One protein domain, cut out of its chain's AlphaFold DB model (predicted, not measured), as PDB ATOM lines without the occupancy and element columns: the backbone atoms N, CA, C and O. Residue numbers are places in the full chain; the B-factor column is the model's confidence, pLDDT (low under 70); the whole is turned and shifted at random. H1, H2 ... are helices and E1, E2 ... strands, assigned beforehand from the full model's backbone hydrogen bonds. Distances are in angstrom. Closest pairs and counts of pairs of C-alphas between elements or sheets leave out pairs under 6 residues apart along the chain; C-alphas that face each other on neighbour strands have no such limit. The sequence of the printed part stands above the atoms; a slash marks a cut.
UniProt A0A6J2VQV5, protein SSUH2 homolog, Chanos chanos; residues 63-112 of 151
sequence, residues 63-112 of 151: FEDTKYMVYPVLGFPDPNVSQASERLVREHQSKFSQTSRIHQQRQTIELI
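What this domain is: This is residues 63 to 112 of the 151 residues of the protein "protein SSUH2 homolog" of Chanos chanos (UniProt A0A6J2VQV5). One long helix, H1, runs along one face of a two-stranded antiparallel ribbon, E1 and E2, near E2, and the other face of the ribbon is bare. Residues 94 to 100, of which 94 to 96 belong to H1, stick out at one end. The printed part has 50 residues with one named helix and two named strands, in the order E1, H1, E2 along the chain; helices hold 18 and strands 12 of the 30 residues in named elements, and the class is mixed, helices and strands. It is only just compact, close to loose, with a radius of gyration of the C-alphas of 11.4 A, and elongated, spanning 34 by 19 by 17 A.

Where its parts are: E1, residues 63 to 67, begins at C-alpha 63 (106.064, 122.336, 121.373). H1, residues 79 to 96, is 25.7 A long. E2, residues 105 to 111, is 20.2 A long and ends at C-alpha 111 (109.010, 123.248, 112.451).

How they stand to each other: E1 and E2 are antiparallel at 178 degrees, with N 65 and O 107 3.0 A apart and N 105 and O 67 2.8 A apart, within hydrogen-bond range. H1 and E2 are near each other, with 9 pairs of C-alphas within 10 A. In H1 every O i to N i+4 pair is within hydrogen-bond range.

The domain as a whole: The C-alphas farthest apart, of Pro 77 and Thr 99, are 34.8 A apart. The link from E1 to H1 is long. The printed part has no cut, and no printed residue is under 70 in pLDDT.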
ATOM      1  N   PHE A  63     106.256 122.027 119.963       94.00
ATOM      2  CA  PHE A  63     106.064 122.336 121.373       94.00
ATOM      3  C   PHE A  63     105.049 123.467 121.514       94.00
ATOM      4  O   PHE A  63     105.049 124.401 120.712       94.00
ATOM      5  N   GLU A  64     104.209 123.395 122.539       96.12
ATOM      6  CA  GLU A  64     103.302 124.467 122.929       96.12
ATOM      7  C   GLU A  64     103.155 124.443 124.451       96.12
ATOM      8  O   GLU A  64     102.856 123.400 125.033       96.12
ATOM      9  N   ASP A  65     103.365 125.588 125.095       96.06
ATOM     10  CA  ASP A  65     103.123 125.762 126.525       96.06
ATOM     11  C   ASP A  65     102.383 127.074 126.769       96.06
ATOM     12  O   ASP A  65     102.720 128.114 126.199       96.06
ATOM     13  N   THR A  66     101.349 127.012 127.606       97.19
ATOM     14  CA  THR A  66     100.504 128.155 127.965       97.19
ATOM     15  C   THR A  66     100.385 128.235 129.478       97.19
ATOM     16  O   THR A  66      99.893 127.310 130.130       97.19
ATOM     17  N   LYS A  67     100.817 129.362 130.045       95.56
ATOM     18  CA  LYS A  67     100.825 129.635 131.488       95.56
ATOM     19  C   LYS A  67     100.498 131.106 131.744       95.56
ATOM     20  O   LYS A  67     100.375 131.897 130.816       95.56
ATOM     21  N   TYR A  68     100.362 131.492 133.012       92.50
ATOM     22  CA  TYR A  68     100.285 132.911 133.389       92.50
ATOM     23  C   TYR A  68     101.557 133.665 132.961       92.50
ATOM     24  O   TYR A  68     101.488 134.714 132.331       92.50
ATOM     25  N   MET A  69     102.712 133.062 133.250       93.00
ATOM     26  CA  MET A  69     104.028 133.415 132.726       93.00
ATOM     27  C   MET A  69     104.723 132.104 132.375       93.00
ATOM     28  O   MET A  69     104.704 131.173 133.184       93.00
ATOM     29  N   VAL A  70     105.274 132.002 131.170       95.75
ATOM     30  CA  VAL A  70     105.982 130.788 130.741       95.75
ATOM     31  C   VAL A  70     107.447 130.859 131.160       95.75
ATOM     32  O   VAL A  70     108.011 131.943 131.293       95.75
ATOM     33  N   TYR A  71     108.069 129.699 131.365       95.00
ATOM     34  CA  TYR A  71     109.514 129.609 131.572       95.00
ATOM     35  C   TYR A  71     110.225 129.400 130.234       95.00
ATOM     36  O   TYR A  71     109.645 128.777 129.344       95.00
ATOM     37  N   PRO A  72     111.476 129.866 130.082       96.12
ATOM     38  CA  PRO A  72     112.277 129.541 128.912       96.12
ATOM     39  C   PRO A  72     112.353 128.031 128.670       96.12
ATOM     40  O   PRO A  72     112.420 127.243 129.617       96.12
ATOM     41  N   VAL A  73     112.372 127.625 127.404       94.81
ATOM     42  CA  VAL A  73     112.544 126.221 127.029       94.81
ATOM     43  C   VAL A  73     113.979 125.798 127.331       94.81
ATOM     44  O   VAL A  73     114.932 126.360 126.794       94.81
ATOM     45  N   LEU A  74     114.126 124.790 128.192       91.88
ATOM     46  CA  LEU A  74     115.415 124.234 128.599       91.88
ATOM     47  C   LEU A  74     115.679 122.904 127.891       91.88
ATOM     48  O   LEU A  74     114.778 122.080 127.741       91.88
ATOM     49  N   GLY A  75     116.935 122.674 127.504       89.81
ATOM     50  CA  GLY A  75     117.370 121.399 126.931       89.81
ATOM     51  C   GLY A  75     116.832 121.116 125.527       89.81
ATOM     52  O   GLY A  75     116.818 119.958 125.112       89.81
ATOM     53  N   PHE A  76     116.384 122.139 124.787       92.44
ATOM     54  CA  PHE A  76     116.010 121.947 123.390       92.44
ATOM     55  C   PHE A  76     117.261 121.593 122.562       92.44
ATOM     56  O   PHE A  76     118.301 122.222 122.771       92.44
ATOM     57  N   PRO A  77     117.189 120.628 121.622       92.44
ATOM     58  CA  PRO A  77     118.360 120.180 120.863       92.44
ATOM     59  C   PRO A  77     119.086 121.294 120.099       92.44
ATOM     60  O   PRO A  77     120.309 121.262 119.985       92.44
ATOM     61  N   ASP A  78     118.341 122.278 119.587       91.12
ATOM     62  CA  ASP A  78     118.910 123.470 118.959       91.12
ATOM     63  C   ASP A  78     119.142 124.575 120.014       91.12
ATOM     64  O   ASP A  78     118.172 125.109 120.576       91.12
ATOM     65  N   PRO A  79     120.404 124.961 120.291       92.69
ATOM     66  CA  PRO A  79     120.711 125.998 121.270       92.69
ATOM     67  C   PRO A  79     120.178 127.376 120.863       92.69
ATOM     68  O   PRO A  79     119.845 128.165 121.747       92.69
ATOM     69  N   ASN A  80     120.023 127.660 119.562       93.00
ATOM     70  CA  ASN A  80     119.466 128.933 119.096       93.00
ATOM     71  C   ASN A  80     118.011 129.091 119.545       93.00
ATOM     72  O   ASN A  80     117.593 130.183 119.919       93.00
ATOM     73  N   VAL A  81     117.248 127.994 119.554       93.62
ATOM     74  CA  VAL A  81     115.848 127.991 119.999       93.62
ATOM     75  C   VAL A  81     115.760 128.189 121.511       93.62
ATOM     76  O   VAL A  81     114.970 129.013 121.968       93.62
ATOM     77  N   SER A  82     116.599 127.496 122.292       94.44
ATOM     78  CA  SER A  82     116.641 127.678 123.753       94.44
ATOM     79  C   SER A  82     117.024 129.117 124.127       94.44
ATOM     80  O   SER A  82     116.364 129.749 124.951       94.44
ATOM     81  N   GLN A  83     118.047 129.673 123.467       95.25
ATOM     82  CA  GLN A  83     118.499 131.048 123.687       95.25
ATOM     83  C   GLN A  83     117.441 132.077 123.267       95.25
ATOM     84  O   GLN A  83     117.224 133.067 123.967       95.25
ATOM     85  N   ALA A  84     116.760 131.850 122.140       95.62
ATOM     86  CA  ALA A  84     115.675 132.710 121.692       95.62
ATOM     87  C   ALA A  84     114.496 132.683 122.667       95.62
ATOM     88  O   ALA A  84     113.987 133.745 123.015       95.62
ATOM     89  N   SER A  85     114.105 131.505 123.163       96.69
ATOM     90  CA  SER A  85     113.071 131.383 124.196       96.69
ATOM     91  C   SER A  85     113.452 132.168 125.456       96.69
ATOM     92  O   SER A  85     112.654 132.975 125.931       96.69
ATOM     93  N   GLU A  86     114.689 132.030 125.953       96.44
ATOM     94  CA  GLU A  86     115.156 132.800 127.114       96.44
ATOM     95  C   GLU A  86     115.082 134.313 126.879       96.44
ATOM     96  O   GLU A  86     114.549 135.051 127.714       96.44
ATOM     97  N   ARG A  87     115.584 134.774 125.729       96.88
ATOM     98  CA  ARG A  87     115.568 136.189 125.359       96.88
ATOM     99  C   ARG A  87     114.138 136.726 125.266       96.88
ATOM    100  O   ARG A  87     113.837 137.723 125.913       96.88
ATOM    101  N   LEU A  88     113.265 136.067 124.504       96.44
ATOM    102  CA  LEU A  88     111.894 136.527 124.246       96.44
ATOM    103  C   LEU A  88     111.049 136.556 125.525       96.44
ATOM    104  O   LEU A  88     110.323 137.520 125.767       96.44
ATOM    105  N   VAL A  89     111.183 135.548 126.394       95.62
ATOM    106  CA  VAL A  89     110.495 135.538 127.695       95.62
ATOM    107  C   VAL A  89     110.951 136.718 128.555       95.62
ATOM    108  O   VAL A  89     110.114 137.438 129.108       95.62
ATOM    109  N   ARG A  90     112.265 136.965 128.625       95.19
ATOM    110  CA  ARG A  90     112.836 138.084 129.388       95.19
ATOM    111  C   ARG A  90     112.409 139.442 128.822       95.19
ATOM    112  O   ARG A  90     112.075 140.341 129.593       95.19
ATOM    113  N   GLU A  91     112.406 139.594 127.501       95.06
ATOM    114  CA  GLU A  91     111.990 140.823 126.820       95.06
ATOM    115  C   GLU A  91     110.503 141.123 127.015       95.06
ATOM    116  O   GLU A  91     110.147 142.254 127.331       95.06
ATOM    117  N   HIS A  92     109.626 140.125 126.906       94.44
ATOM    118  CA  HIS A  92     108.207 140.309 127.212       94.44
ATOM    119  C   HIS A  92     107.994 140.758 128.659       94.44
ATOM    120  O   HIS A  92     107.220 141.683 128.921       94.44
ATOM    121  N   GLN A  93     108.697 140.130 129.606       92.44
ATOM    122  CA  GLN A  93     108.595 140.509 131.009       92.44
ATOM    123  C   GLN A  93     109.063 141.952 131.230       92.44
ATOM    124  O   GLN A  93     108.370 142.705 131.916       92.44
ATOM    125  N   SER A  94     110.189 142.363 130.638       92.94
ATOM    126  CA  SER A  94     110.724 143.719 130.805       92.94
ATOM    127  C   SER A  94     109.870 144.787 130.116       92.94
ATOM    128  O   SER A  94     109.608 145.824 130.724       92.94
ATOM    129  N   LYS A  95     109.389 144.529 128.892       93.06
ATOM    130  CA  LYS A  95     108.595 145.476 128.093       93.06
ATOM    131  C   LYS A  95     107.189 145.681 128.659       93.06
ATOM    132  O   LYS A  95     106.719 146.814 128.724       93.06
ATOM    133  N   PHE A  96     106.501 144.607 129.056       91.94
ATOM    134  CA  PHE A  96     105.061 144.678 129.335       91.94
ATOM    135  C   PHE A  96     104.708 144.772 130.816       91.94
ATOM    136  O   PHE A  96     103.703 145.406 131.137       91.94
ATOM    137  N   SER A  97     105.525 144.228 131.724       88.25
ATOM    138  CA  SER A  97     105.193 144.227 133.162       88.25
ATOM    139  C   SER A  97     105.243 145.618 133.805       88.25
ATOM    140  O   SER A  97     104.744 145.794 134.911       88.25
ATOM    141  N   GLN A  98     105.853 146.605 133.137       86.19
ATOM    142  CA  GLN A  98     105.954 147.982 133.635       86.19
ATOM    143  C   GLN A  98     104.677 148.803 133.404       86.19
ATOM    144  O   GLN A  98     104.377 149.702 134.184       86.19
ATOM    145  N   THR A  99     103.935 148.520 132.329       89.12
ATOM    146  CA  THR A  99     102.803 149.350 131.868       89.12
ATOM    147  C   THR A  99     101.493 148.578 131.746       89.12
ATOM    148  O   THR A  99     100.438 149.179 131.561       89.12
ATOM    149  N   SER A 100     101.538 147.251 131.851       90.81
ATOM    150  CA  SER A 100     100.383 146.380 131.664       90.81
ATOM    151  C   SER A 100     100.484 145.123 132.524       90.81
ATOM    152  O   SER A 100     101.545 144.769 133.040       90.81
ATOM    153  N   ARG A 101      99.358 144.425 132.678       91.88
ATOM    154  CA  ARG A 101      99.312 143.122 133.337       91.88
ATOM    155  C   ARG A 101      99.290 142.017 132.288       91.88
ATOM    156  O   ARG A 101      98.377 141.959 131.469       91.88
ATOM    157  N   ILE A 102     100.247 141.097 132.365       92.38
ATOM    158  CA  ILE A 102     100.231 139.869 131.566       92.38
ATOM    159  C   ILE A 102      99.221 138.908 132.205       92.38
ATOM    160  O   ILE A 102      99.376 138.519 133.359       92.38
ATOM    161  N   HIS A 103      98.158 138.561 131.478       93.62
ATOM    162  CA  HIS A 103      97.132 137.621 131.951       93.62
ATOM    163  C   HIS A 103      97.470 136.170 131.614       93.62
ATOM    164  O   HIS A 103      97.224 135.270 132.416       93.62
ATOM    165  N   GLN A 104      98.012 135.957 130.420       95.56
ATOM    166  CA  GLN A 104      98.507 134.680 129.939       95.56
ATOM    167  C   GLN A 104      99.644 134.924 128.958       95.56
ATOM    168  O   GLN A 104      99.678 135.936 128.258       95.56
ATOM    169  N   GLN A 105     100.543 133.954 128.888       96.50
ATOM    170  CA  GLN A 105     101.610 133.885 127.914       96.50
ATOM    171  C   GLN A 105     101.622 132.481 127.316       96.50
ATOM    172  O   GLN A 105     101.461 131.482 128.022       96.50
ATOM    173  N   ARG A 106     101.798 132.421 126.000       96.94
ATOM    174  CA  ARG A 106     101.960 131.181 125.251       96.94
ATOM    175  C   ARG A 106     103.256 131.257 124.474       96.94
ATOM    176  O   ARG A 106     103.528 132.277 123.848       96.94
ATOM    177  N   GLN A 107     104.009 130.171 124.496       96.19
ATOM    178  CA  GLN A 107     105.145 129.969 123.611       96.19
ATOM    179  C   GLN A 107     104.916 128.716 122.776       96.19
ATOM    180  O   GLN A 107     104.366 127.723 123.259       96.19
ATOM    181  N   THR A 108     105.353 128.779 121.526       96.00
ATOM    182  CA  THR A 108     105.199 127.700 120.559       96.00
ATOM    183  C   THR A 108     106.516 127.539 119.817       96.00
ATOM    184  O   THR A 108     107.119 128.530 119.414       96.00
ATOM    185  N   ILE A 109     106.958 126.297 119.634       95.31
ATOM    186  CA  ILE A 109     108.044 125.968 118.709       95.31
ATOM    187  C   ILE A 109     107.411 125.246 117.529       95.31
ATOM    188  O   ILE A 109     106.753 124.215 117.702       95.31
ATOM    189  N   GLU A 110     107.619 125.786 116.335       94.00
ATOM    190  CA  GLU A 110     107.117 125.224 115.088       94.00
ATOM    191  C   GLU A 110     108.271 124.832 114.172       94.00
ATOM    192  O   GLU A 110     109.265 125.546 114.044       94.00
ATOM    193  N   LEU A 111     108.124 123.685 113.515       92.31
ATOM    194  CA  LEU A 111     109.010 123.248 112.451       92.31
ATOM    195  C   LEU A 111     108.374 123.606 111.110       92.31
ATOM    196  O   LEU A 111     107.405 122.967 110.695       92.31
ATOM    197  N   ILE A 112     108.916 124.608 110.427       91.44
ATOM    198  CA  ILE A 112     108.441 125.007 109.102       91.44
ATOM    199  C   ILE A 112     109.159 124.147 108.053       91.44
ATOM    200  O   ILE A 112     110.384 124.237 107.939       91.44
TER     201      ILE A 112